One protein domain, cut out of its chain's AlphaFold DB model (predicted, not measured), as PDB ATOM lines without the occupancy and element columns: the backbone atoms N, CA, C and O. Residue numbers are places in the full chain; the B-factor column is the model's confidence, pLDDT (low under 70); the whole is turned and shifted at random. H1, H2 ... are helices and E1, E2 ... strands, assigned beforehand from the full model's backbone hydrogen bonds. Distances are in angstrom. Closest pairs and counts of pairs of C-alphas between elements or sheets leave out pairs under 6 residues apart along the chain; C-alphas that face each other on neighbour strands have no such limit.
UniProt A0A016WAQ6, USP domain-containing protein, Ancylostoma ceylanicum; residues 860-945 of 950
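What this domain is: This is residues 860 to 945 of the 950 residues of the protein "USP domain-containing protein" of Ancylostoma ceylanicum (UniProt A0A016WAQ6). A long, twisted hairpin of two strands, E1 and E2, makes the length of the domain, with E3 alongside E2 over part of its length and the short E4 beside the far end of E1. The loop of residues 900 to 911, which joins E1 to E2, makes one end of the long axis, and two short helices, H1 and H2, lie toward the other, where H2 grazes the sheet at E3. The printed part has 86 residues with two named helices followed by four named strands, in the sheet order E3, E2, E1, E4, all antiparallel. The class is mixed, helices and strands, with under half of the residues in named elements. The whole is loose, with a radius of gyration of the C-alphas of 16.6 A, and elongated, spanning 51 by 28 by 19 A.

How they stand to each other: H1, residues 860 to 863, and H2, residues 872 to 878, only just touch, with 3 pairs of C-alphas within 8 A, the closest being those of His 863 and Arg 878, 6.6 A apart. In H2 each O i to N i+4 pair is within hydrogen-bond range; H1 is too short for such a pair. E1, residues 890 to 899, and E2, residues 912 to 922, form a hairpin, antiparallel at 161 degrees, with N 893 and O 919 at 2.9 A and N 914 and O 897 at 2.9 A. E2 and E3, residues 928 to 933, form a second hairpin, at 159 degrees, with N 920 and O 930 at 2.7 A. E1, E2 and E3 are a meander, each strand the antiparallel neighbour of the one before. E4, residues 942 to 944, is the antiparallel neighbour of E1, with N 943 and O 898 at 2.8 A; the four strands are a Greek key, a meander whose first strand neighbours the fourth. E3 and E4 are the edge strands and are apart. The sheet is twisted and curled like part of a barrel. H2 only grazes it, with residues 874 to 878; the closest C-alphas of H2 and E3 are those of Arg 878 and Leu 929, 6.2 A apart. H1 is only just not on the sheet, with 4 pairs of C-alphas within 10 A.

Where its parts are: H1 begins at C-alpha 860, (170.084, 207.869, 191.321), and spans 4.9 A; H2 spans 10.0 A. E1 begins at C-alpha 890, (159.142, 201.392, 177.521), and spans 28.5 A, E2 30.3 A and E3 13.9 A. E4 spans 5.7 A and ends at C-alpha 944, (168.897, 223.805, 161.773).

The domain as a whole: The C-alphas farthest apart, those of Thr 880 and Gly 906, are 52.0 A apart. The printed part has no cut. The links H2 to E1 and E1 to E2 are long. The mean pLDDT of the printed part is 71.4, and residues 864 to 877, 879 to 880, 900 to 912 and 937 to 940 are under 70.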
ATOM      1  N   SER A 860     169.993 206.418 191.126       75.88
ATOM      2  CA  SER A 860     170.084 207.869 191.321       75.88
ATOM      3  C   SER A 860     170.194 208.665 190.017       75.88
ATOM      4  O   SER A 860     169.691 209.784 189.966       75.88
ATOM      5  N   VAL A 861     170.768 208.093 188.949       77.12
ATOM      6  CA  VAL A 861     170.850 208.749 187.630       77.12
ATOM      7  C   VAL A 861     169.452 209.077 187.092       77.12
ATOM      8  O   VAL A 861     169.245 210.150 186.537       77.12
ATOM      9  N   PHE A 862     168.465 208.212 187.338       74.56
ATOM     10  CA  PHE A 862     167.075 208.408 186.908       74.56
ATOM     11  C   PHE A 862     166.277 209.349 187.827       74.56
ATOM     12  O   PHE A 862     165.159 209.737 187.495       74.56
ATOM     13  N   HIS A 863     166.842 209.739 188.974       71.31
ATOM     14  CA  HIS A 863     166.206 210.612 189.968       71.31
ATOM     15  C   HIS A 863     166.817 212.025 190.014       71.31
ATOM     16  O   HIS A 863     166.555 212.775 190.955       71.31
ATOM     17  N   THR A 864     167.653 212.384 189.033       65.56
ATOM     18  CA  THR A 864     168.372 213.669 188.999       65.56
ATOM     19  C   THR A 864     167.454 214.805 188.513       65.56
ATOM     20  O   THR A 864     166.755 214.656 187.516       65.56
ATOM     21  N   ASP A 865     167.458 215.954 189.204       57.53
ATOM     22  CA  ASP A 865     166.522 217.079 188.978       57.53
ATOM     23  C   ASP A 865     166.932 218.067 187.870       57.53
ATOM     24  O   ASP A 865     166.224 219.045 187.617       57.53
ATOM     25  N   ALA A 866     168.099 217.885 187.252       55.56
ATOM     26  CA  ALA A 866     168.665 218.856 186.321       55.56
ATOM     27  C   ALA A 866     167.903 218.853 184.985       55.56
ATOM     28  O   ALA A 866     168.298 218.188 184.033       55.56
ATOM     29  N   ASN A 867     166.812 219.619 184.901       55.53
ATOM     30  CA  ASN A 867     166.150 219.934 183.640       55.53
ATOM     31  C   ASN A 867     166.279 221.432 183.320       55.53
ATOM     32  O   ASN A 867     166.240 222.295 184.197       55.53
ATOM     33  N   LEU A 868     166.416 221.746 182.032       54.75
ATOM     34  CA  LEU A 868     166.378 223.117 181.513       54.75
ATOM     35  C   LEU A 868     164.959 223.609 181.198       54.75
ATOM     36  O   LEU A 868     164.774 224.765 180.823       54.75
ATOM     37  N   THR A 869     163.954 222.739 181.313       56.78
ATOM     38  CA  THR A 869     162.556 223.026 180.964       56.78
ATOM     39  C   THR A 869     161.777 223.707 182.092       56.78
ATOM     40  O   THR A 869     160.669 224.184 181.858       56.78
ATOM     41  N   GLY A 870     162.335 223.778 183.306       55.94
ATOM     42  CA  GLY A 870     161.726 224.381 184.492       55.94
ATOM     43  C   GLY A 870     160.523 223.616 185.060       55.94
ATOM     44  O   GLY A 870     159.814 224.151 185.911       55.94
ATOM     45  N   ASN A 871     160.254 222.390 184.595       62.06
ATOM     46  CA  ASN A 871     159.041 221.649 184.953       62.06
ATOM     47  C   ASN A 871     159.237 220.769 186.206       62.06
ATOM     48  O   ASN A 871     159.449 219.559 186.111       62.06
ATOM     49  N   ASN A 872     159.201 221.396 187.385       61.97
ATOM     50  CA  ASN A 872     159.481 220.749 188.678       61.97
ATOM     51  C   ASN A 872     158.467 219.658 189.072       61.97
ATOM     52  O   ASN A 872     158.813 218.761 189.839       61.97
ATOM     53  N   ASP A 873     157.234 219.717 188.560       63.19
ATOM     54  CA  ASP A 873     156.185 218.747 188.896       63.19
ATOM     55  C   ASP A 873     156.487 217.363 188.293       63.19
ATOM     56  O   ASP A 873     156.422 216.356 188.994       63.19
ATOM     57  N   VAL A 874     156.954 217.319 187.039       63.66
ATOM     58  CA  VAL A 874     157.373 216.076 186.362       63.66
ATOM     59  C   VAL A 874     158.619 215.477 187.023       63.66
ATOM     60  O   VAL A 874     158.696 214.266 187.211       63.66
ATOM     61  N   ALA A 875     159.583 216.309 187.432       62.91
ATOM     62  CA  ALA A 875     160.771 215.850 188.159       62.91
ATOM     63  C   ALA A 875     160.419 215.257 189.537       62.91
ATOM     64  O   ALA A 875     161.025 214.276 189.965       62.91
ATOM     65  N   ARG A 876     159.408 215.813 190.224       64.94
ATOM     66  CA  ARG A 876     158.934 215.300 191.514       64.94
ATOM     67  C   ARG A 876     158.231 213.950 191.373       64.94
ATOM     68  O   ARG A 876     158.504 213.062 192.177       64.94
ATOM     69  N   ASP A 877     157.385 213.792 190.358       67.56
ATOM     70  CA  ASP A 877     156.659 212.542 190.104       67.56
ATOM     71  C   ASP A 877     157.616 211.405 189.693       67.56
ATOM     72  O   ASP A 877     157.469 210.278 190.169       67.56
ATOM     73  N   ARG A 878     158.687 211.708 188.935       70.19
ATOM     74  CA  ARG A 878     159.755 210.746 188.579       70.19
ATOM     75  C   ARG A 878     160.449 210.102 189.782       70.19
ATOM     76  O   ARG A 878     160.837 208.940 189.711       70.19
ATOM     77  N   ARG A 879     160.609 210.814 190.905       66.06
ATOM     78  CA  ARG A 879     161.282 210.277 192.111       66.06
ATOM     79  C   ARG A 879     160.510 209.149 192.789       66.06
ATOM     80  O   ARG A 879     161.083 208.427 193.598       66.06
ATOM     81  N   THR A 880     159.216 209.049 192.507       66.88
ATOM     82  CA  THR A 880     158.316 208.057 193.103       66.88
ATOM     83  C   THR A 880     157.978 206.903 192.166       66.88
ATOM     84  O   THR A 880     157.242 206.009 192.571       66.88
ATOM     85  N   LEU A 881     158.495 206.918 190.932       70.25
ATOM     86  CA  LEU A 881     158.279 205.857 189.953       70.25
ATOM     87  C   LEU A 881     159.269 204.711 190.171       70.25
ATOM     88  O   LEU A 881     160.473 204.935 190.319       70.25
ATOM     89  N   ASP A 882     158.756 203.483 190.135       74.94
ATOM     90  CA  ASP A 882     159.586 202.286 190.065       74.94
ATOM     91  C   ASP A 882     160.244 202.210 188.681       74.94
ATOM     92  O   ASP A 882     159.585 202.326 187.645       74.94
ATOM     93  N   ILE A 883     161.568 202.037 188.660       78.38
ATOM     94  CA  ILE A 883     162.324 201.901 187.413       78.38
ATOM     95  C   ILE A 883     161.947 200.555 186.767       78.38
ATOM     96  O   ILE A 883     161.996 199.537 187.466       78.38
ATOM     97  N   PRO A 884     161.613 200.522 185.460       83.12
ATOM     98  CA  PRO A 884     161.287 199.283 184.754       83.12
ATOM     99  C   PRO A 884     162.372 198.211 184.918       83.12
ATOM    100  O   PRO A 884     163.570 198.497 184.822       83.12
ATOM    101  N   GLY A 885     161.944 196.976 185.173       82.75
ATOM    102  CA  GLY A 885     162.807 195.818 185.362       82.75
ATOM    103  C   GLY A 885     163.182 195.117 184.055       82.75
ATOM    104  O   GLY A 885     162.799 195.509 182.952       82.75
ATOM    105  N   GLU A 886     163.950 194.033 184.174       83.56
ATOM    106  CA  GLU A 886     164.291 193.187 183.029       83.56
ATOM    107  C   GLU A 886     163.023 192.559 182.423       83.56
ATOM    108  O   GLU A 886     162.315 191.803 183.087       83.56
ATOM    109  N   GLY A 887     162.752 192.858 181.149       84.81
ATOM    110  CA  GLY A 887     161.593 192.345 180.408       84.81
ATOM    111  C   GLY A 887     160.413 193.317 180.290       84.81
ATOM    112  O   GLY A 887     159.494 193.031 179.520       84.81
ATOM    113  N   ASP A 888     160.452 194.461 180.978       87.50
ATOM    114  CA  ASP A 888     159.423 195.499 180.873       87.50
ATOM    115  C   ASP A 888     159.580 196.336 179.590       87.50
ATOM    116  O   ASP A 888     160.687 196.590 179.109       87.50
ATOM    117  N   TYR A 889     158.455 196.789 179.028       87.75
ATOM    118  CA  TYR A 889     158.439 197.631 177.829       87.75
ATOM    119  C   TYR A 889     158.415 199.119 178.192       87.75
ATOM    120  O   TYR A 889     157.683 199.538 179.087       87.75
ATOM    121  N   VAL A 890     159.161 199.926 177.439       89.88
ATOM    122  CA  VAL A 890     159.142 201.392 177.521       89.88
ATOM    123  C   VAL A 890     159.000 201.990 176.125       89.88
ATOM    124  O   VAL A 890     159.525 201.443 175.151       89.88
ATOM    125  N   GLY A 891     158.286 203.106 176.016       89.12
ATOM    126  CA  GLY A 891     158.220 203.897 174.790       89.12
ATOM    127  C   GLY A 891     159.289 204.979 174.824       89.12
ATOM    128  O   GLY A 891     159.253 205.816 175.715       89.12
ATOM    129  N   ILE A 892     160.225 204.984 173.872       91.62
ATOM    130  CA  ILE A 892     161.285 205.998 173.782       91.62
ATOM    131  C   ILE A 892     161.240 206.709 172.431       91.62
ATOM    132  O   ILE A 892     161.151 206.062 171.386       91.62
ATOM    133  N   ASP A 893     161.336 208.033 172.464       88.75
ATOM    134  CA  ASP A 893     161.457 208.894 171.294       88.75
ATOM    135  C   ASP A 893     162.577 209.925 171.497       88.75
ATOM    136  O   ASP A 893     162.828 210.390 172.612       88.75
ATOM    137  N   ALA A 894     163.290 210.255 170.421       89.38
ATOM    138  CA  ALA A 894     164.405 211.196 170.462       89.38
ATOM    139  C   ALA A 894     164.367 212.148 169.260       89.38
ATOM    140  O   ALA A 894     164.481 211.730 168.106       89.38
ATOM    141  N   GLU A 895     164.283 213.447 169.547       87.00
ATOM    142  CA  GLU A 895     164.345 214.513 168.548       87.00
ATOM    143  C   GLU A 895     165.812 214.918 168.313       87.00
ATOM    144  O   GLU A 895     166.592 215.091 169.255       87.00
ATOM    145  N   PHE A 896     166.199 215.103 167.047       85.25
ATOM    146  CA  PHE A 896     167.564 215.471 166.651       85.25
ATOM    147  C   PHE A 896     167.617 216.872 166.043       85.25
ATOM    148  O   PHE A 896     166.727 217.272 165.297       85.25
ATOM    149  N   ILE A 897     168.720 217.572 166.287       85.19
ATOM    150  CA  ILE A 897     169.052 218.874 165.701       85.19
ATOM    151  C   ILE A 897     170.289 218.755 164.807       85.19
ATOM    152  O   ILE A 897     171.164 217.919 165.047       85.19
ATOM    153  N   ASN A 898     170.389 219.598 163.780       81.25
ATOM    154  CA  ASN A 898     171.591 219.692 162.953       81.25
ATOM    155  C   ASN A 898     172.550 220.724 163.553       81.25
ATOM    156  O   ASN A 898     172.206 221.901 163.670       81.25
ATOM    157  N   ILE A 899     173.772 220.302 163.863       76.88
ATOM    158  CA  ILE A 899     174.872 221.169 164.295       76.88
ATOM    159  C   ILE A 899     175.862 221.388 163.139       76.88
ATOM    160  O   ILE A 899     175.954 220.577 162.210       76.88
ATOM    161  N   ASN A 900     176.577 222.516 163.153       65.81
ATOM    162  CA  ASN A 900     177.651 222.782 162.198       65.81
ATOM    163  C   ASN A 900     178.763 221.738 162.375       65.81
ATOM    164  O   ASN A 900     179.443 221.720 163.394       65.81
ATOM    165  N   GLY A 901     178.958 220.887 161.367       54.69
ATOM    166  CA  GLY A 901     180.137 220.032 161.290       54.69
ATOM    167  C   GLY A 901     181.355 220.854 160.866       54.69
ATOM    168  O   GLY A 901     181.262 221.691 159.967       54.69
ATOM    169  N   ASN A 902     182.508 220.604 161.486       48.59
ATOM    170  CA  ASN A 902     183.793 221.050 160.952       48.59
ATOM    171  C   ASN A 902     184.100 220.243 159.679       48.59
ATOM    172  O   ASN A 902     184.777 219.221 159.755       48.59
ATOM    173  N   GLU A 903     183.604 220.669 158.516       46.62
ATOM    174  CA  GLU A 903     183.915 220.000 157.248       46.62
ATOM    175  C   GLU A 903     184.624 220.898 156.233       46.62
ATOM    176  O   GLU A 903     184.273 222.054 155.984       46.62
ATOM    177  N   GLN A 904     185.657 220.298 155.639       38.97
ATOM    178  CA  GLN A 904     186.363 220.773 154.460       38.97
ATOM    179  C   GLN A 904     185.415 220.768 153.251       38.97
ATOM    180  O   GLN A 904     184.640 219.838 153.051       38.97
ATOM    181  N   LYS A 905     185.502 221.816 152.423       33.62
ATOM    182  CA  LYS A 905     184.736 221.980 151.177       33.62
ATOM    183  C   LYS A 905     184.892 220.753 150.265       33.62
ATOM    184  O   LYS A 905     185.950 220.602 149.660       33.62
ATOM    185  N   GLY A 906     183.850 219.935 150.096       37.62
ATOM    186  CA  GLY A 906     183.888 218.869 149.089       37.62
ATOM    187  C   GLY A 906     182.676 217.943 149.019       37.62
ATOM    188  O   GLY A 906     182.197 217.701 147.913       37.62
ATOM    189  N   ASP A 907     182.153 217.466 150.150       36.19
ATOM    190  CA  ASP A 907     181.057 216.488 150.160       36.19
ATOM    191  C   ASP A 907     179.689 217.113 150.471       36.19
ATOM    192  O   ASP A 907     179.569 218.149 151.125       36.19
ATOM    193  N   LYS A 908     178.636 216.522 149.895       39.88
ATOM    194  CA  LYS A 908     177.266 217.056 149.904       39.88
ATOM    195  C   LYS A 908     176.739 217.286 151.325       39.88
ATOM    196  O   LYS A 908     176.827 216.412 152.174       39.88
ATOM    197  N   GLU A 909     176.086 218.434 151.499       40.94
ATOM    198  CA  GLU A 909     175.447 218.973 152.707       40.94
ATOM    199  C   GLU A 909     174.598 217.968 153.526       40.94
ATOM    200  O   GLU A 909     173.368 217.981 153.467       40.94
ATOM    201  N   GLN A 910     175.214 217.136 154.364       47.78
ATOM    202  CA  GLN A 910     174.525 216.486 155.485       47.78
ATOM    203  C   GLN A 910     175.187 216.944 156.782       47.78
ATOM    204  O   GLN A 910     176.256 216.476 157.146       47.78
ATOM    205  N   GLY A 911     174.561 217.908 157.466       54.03
ATOM    206  CA  GLY A 911     175.041 218.389 158.764       54.03
ATOM    207  C   GLY A 911     175.125 217.258 159.795       54.03
ATOM    208  O   GLY A 911     174.338 216.310 159.758       54.03
ATOM    209  N   GLN A 912     176.077 217.362 160.722       66.38
ATOM    210  CA  GLN A 912     176.200 216.427 161.835       66.38
ATOM    211  C   GLN A 912     174.954 216.549 162.727       66.38
ATOM    212  O   GLN A 912     174.575 217.650 163.125       66.38
ATOM    213  N   LYS A 913     174.290 215.428 163.029       75.00
ATOM    214  CA  LYS A 913     173.119 215.406 163.918       75.00
ATOM    215  C   LYS A 913     173.549 215.231 165.373       75.00
ATOM    216  O   LYS A 913     174.376 214.369 165.679       75.00
ATOM    217  N   SER A 914     172.955 216.015 166.263       79.69
ATOM    218  CA  SER A 914     173.036 215.833 167.712       79.69
ATOM    219  C   SER A 914     171.641 215.589 168.278       79.69
ATOM    220  O   SER A 914     170.650 216.014 167.687       79.69
ATOM    221  N   VAL A 915     171.553 214.876 169.398       85.50
ATOM    222  CA  VAL A 915     170.279 214.693 170.107       85.50
ATOM    223  C   VAL A 915     169.904 216.032 170.738       85.50
ATOM    224  O   VAL A 915     170.750 216.655 171.373       85.50
ATOM    225  N   GLY A 916     168.672 216.488 170.522       81.06
ATOM    226  CA  GLY A 916     168.143 217.732 171.086       81.06
ATOM    227  C   GLY A 916     167.188 217.505 172.259       81.06
ATOM    228  O   GLY A 916     167.212 218.272 173.220       81.06
ATOM    229  N   ARG A 917     166.376 216.443 172.213       85.38
ATOM    230  CA  ARG A 917     165.446 216.058 173.285       85.38
ATOM    231  C   ARG A 917     165.263 214.545 173.304       85.38
ATOM    232  O   ARG A 917     165.220 213.931 172.240       85.38
ATOM    233  N   VAL A 918     165.142 213.959 174.491       87.88
ATOM    234  CA  VAL A 918     164.800 212.543 174.675       87.88
ATOM    235  C   VAL A 918     163.595 212.444 175.593       87.88
ATOM    236  O   VAL A 918     163.612 213.002 176.689       87.88
ATOM    237  N   SER A 919     162.581 211.703 175.160       85.69
ATOM    238  CA  SER A 919     161.376 211.427 175.936       85.69
ATOM    239  C   SER A 919     161.184 209.913 176.055       85.69
ATOM    240  O   SER A 919     161.283 209.181 175.073       85.69
ATOM    241  N   CYS A 920     160.938 209.425 177.266       87.25
ATOM    242  CA  CYS A 920     160.725 208.023 177.590       87.25
ATOM    243  C   CYS A 920     159.525 207.896 178.531       87.25
ATOM    244  O   CYS A 920     159.456 208.595 179.544       87.25
ATOM    245  N   VAL A 921     158.602 206.998 178.204       86.56
ATOM    246  CA  VAL A 921     157.407 206.683 178.991       86.56
ATOM    247  C   VAL A 921     157.357 205.193 179.309       86.56
ATOM    248  O   VAL A 921     157.963 204.368 178.618       86.56
ATOM    249  N   ASP A 922     156.638 204.845 180.365       85.06
ATOM    250  CA  ASP A 922     156.380 203.459 180.734       85.06
ATOM    251  C   ASP A 922     155.477 202.734 179.712       85.06
ATOM    252  O   ASP A 922     154.959 203.325 178.762       85.06
ATOM    253  N   SER A 923     155.272 201.428 179.905       82.44
ATOM    254  CA  SER A 923     154.444 200.603 179.008       82.44
ATOM    255  C   SER A 923     152.989 201.078 178.867       82.44
ATOM    256  O   SER A 923     152.344 200.758 177.866       82.44
ATOM    257  N   THR A 924     152.470 201.827 179.846       81.31
ATOM    258  CA  THR A 924     151.108 202.380 179.821       81.31
ATOM    259  C   THR A 924     151.029 203.714 179.077       81.31
ATOM    260  O   THR A 924     149.964 204.073 178.575       81.31
ATOM    261  N   GLY A 925     152.152 204.430 178.966       75.94
ATOM    262  CA  GLY A 925     152.223 205.783 178.422       75.94
ATOM    263  C   GLY A 925     151.699 206.858 179.379       75.94
ATOM    264  O   GLY A 925     151.667 208.029 179.002       75.94
ATOM    265  N   GLU A 926     151.283 206.485 180.594       78.62
ATOM    266  CA  GLU A 926     150.758 207.405 181.606       78.62
ATOM    267  C   GLU A 926     151.875 208.008 182.469       78.62
ATOM    268  O   GLU A 926     151.727 209.122 182.979       78.62
ATOM    269  N   HIS A 927     153.014 207.317 182.605       79.31
ATOM    270  CA  HIS A 927     154.132 207.760 183.432       79.31
ATOM    271  C   HIS A 927     155.349 208.151 182.590       79.31
ATOM    272  O   HIS A 927     155.902 207.358 181.829       79.31
ATOM    273  N   ILE A 928     155.803 209.396 182.765       79.19
ATOM    274  CA  ILE A 928     156.995 209.932 182.100       79.19
ATOM    275  C   ILE A 928     158.232 209.553 182.912       79.19
ATOM    276  O   ILE A 928     158.423 210.041 184.025       79.19
ATOM    277  N   LEU A 929     159.094 208.730 182.322       78.50
ATOM    278  CA  LEU A 929     160.359 208.294 182.909       78.50
ATOM    279  C   LEU A 929     161.486 209.297 182.616       78.50
ATOM    280  O   LEU A 929     162.260 209.635 183.505       78.50
ATOM    281  N   ILE A 930     161.565 209.797 181.377       81.06
ATOM    282  CA  ILE A 930     162.555 210.788 180.915       81.06
ATOM    283  C   ILE A 930     161.836 211.764 179.980       81.06
ATOM    284  O   ILE A 930     161.000 211.354 179.187       81.06
ATOM    285  N   ASP A 931     162.118 213.055 180.067       79.50
ATOM    286  CA  ASP A 931     161.633 214.068 179.119       79.50
ATOM    287  C   ASP A 931     162.528 215.298 179.220       79.50
ATOM    288  O   ASP A 931     162.179 216.303 179.844       79.50
ATOM    289  N   ASP A 932     163.732 215.156 178.678       79.19
ATOM    290  CA  ASP A 932     164.835 216.066 178.942       79.19
ATOM    291  C   ASP A 932     165.400 216.620 177.634       79.19
ATOM    292  O   ASP A 932     165.564 215.914 176.633       79.19
ATOM    293  N   TYR A 933     165.697 217.920 177.648       80.38
ATOM    294  CA  TYR A 933     166.422 218.587 176.573       80.38
ATOM    295  C   TYR A 933     167.918 218.413 176.799       80.38
ATOM    296  O   TYR A 933     168.418 218.645 177.899       80.38
ATOM    297  N   VAL A 934     168.628 218.030 175.745       81.81
ATOM    298  CA  VAL A 934     170.064 217.772 175.801       81.81
ATOM    299  C   VAL A 934     170.815 219.062 175.491       81.81
ATOM    300  O   VAL A 934     170.633 219.667 174.433       81.81
ATOM    301  N   VAL A 935     171.679 219.478 176.415       76.31
ATOM    302  CA  VAL A 935     172.588 220.611 176.206       76.31
ATOM    303  C   VAL A 935     173.664 220.210 175.211       76.31
ATOM    304  O   VAL A 935     174.346 219.201 175.386       76.31
ATOM    305  N   THR A 936     173.820 220.993 174.147       72.56
ATOM    306  CA  THR A 936     174.927 220.820 173.203       72.56
ATOM    307  C   THR A 936     176.240 221.293 173.820       72.56
ATOM    308  O   THR A 936     176.250 222.189 174.659       72.56
ATOM    309  N   CYS A 937     177.357 220.720 173.378       69.56
ATOM    310  CA  CYS A 937     178.684 221.057 173.889       69.56
ATOM    311  C   CYS A 937     179.050 222.534 173.633       69.56
ATOM    312  O   CYS A 937     178.622 223.121 172.635       69.56
ATOM    313  N   GLU A 938     179.879 223.138 174.495       61.28
ATOM    314  CA  GLU A 938     180.426 224.482 174.249       61.28
ATOM    315  C   GLU A 938     181.194 224.507 172.912       61.28
ATOM    316  O   GLU A 938     182.209 223.830 172.752       61.28
ATOM    317  N   GLY A 939     180.705 225.288 171.941       60.94
ATOM    318  CA  GLY A 939     181.279 225.396 170.591       60.94
ATOM    319  C   GLY A 939     180.420 224.797 169.471       60.94
ATOM    320  O   GLY A 939     180.629 225.148 168.308       60.94
ATOM    321  N   ASP A 940     179.413 223.981 169.796       68.81
ATOM    322  CA  ASP A 940     178.427 223.508 168.820       68.81
ATOM    323  C   ASP A 940     177.482 224.657 168.427       68.81
ATOM    324  O   ASP A 940     176.772 225.223 169.258       68.81
ATOM    325  N   VAL A 941     177.436 225.001 167.136       71.12
ATOM    326  CA  VAL A 941     176.475 225.980 166.600       71.12
ATOM    327  C   VAL A 941     175.359 225.233 165.887       71.12
ATOM    328  O   VAL A 941     175.608 224.541 164.897       71.12
ATOM    329  N   VAL A 942     174.123 225.378 166.367       75.50
ATOM    330  CA  VAL A 942     172.947 224.776 165.727       75.50
ATOM    331  C   VAL A 942     172.722 225.425 164.360       75.50
ATOM    332  O   VAL A 942     172.538 226.637 164.256       75.50
ATOM    333  N   LYS A 943     172.753 224.610 163.303       75.38
ATOM    334  CA  LYS A 943     172.525 225.027 161.914       75.38
ATOM    335  C   LYS A 943     171.040 225.012 161.562       75.38
ATOM    336  O   LYS A 943     170.566 225.906 160.870       75.38
ATOM    337  N   ASP A 944     170.328 223.983 162.012       75.44
ATOM    338  CA  ASP A 944     168.897 223.805 161.773       75.44
ATOM    339  C   ASP A 944     168.279 222.994 162.919       75.44
ATOM    340  O   ASP A 944     168.762 221.914 163.264       75.44
ATOM    341  N   TYR A 945     167.207 223.521 163.504       75.12
ATOM    342  CA  TYR A 945     166.458 222.869 164.578       75.12
ATOM    343  C   TYR A 945     165.469 221.814 164.057       75.12
ATOM    344  O   TYR A 945     164.841 221.141 164.866       75.12
TER     345      TYR A 945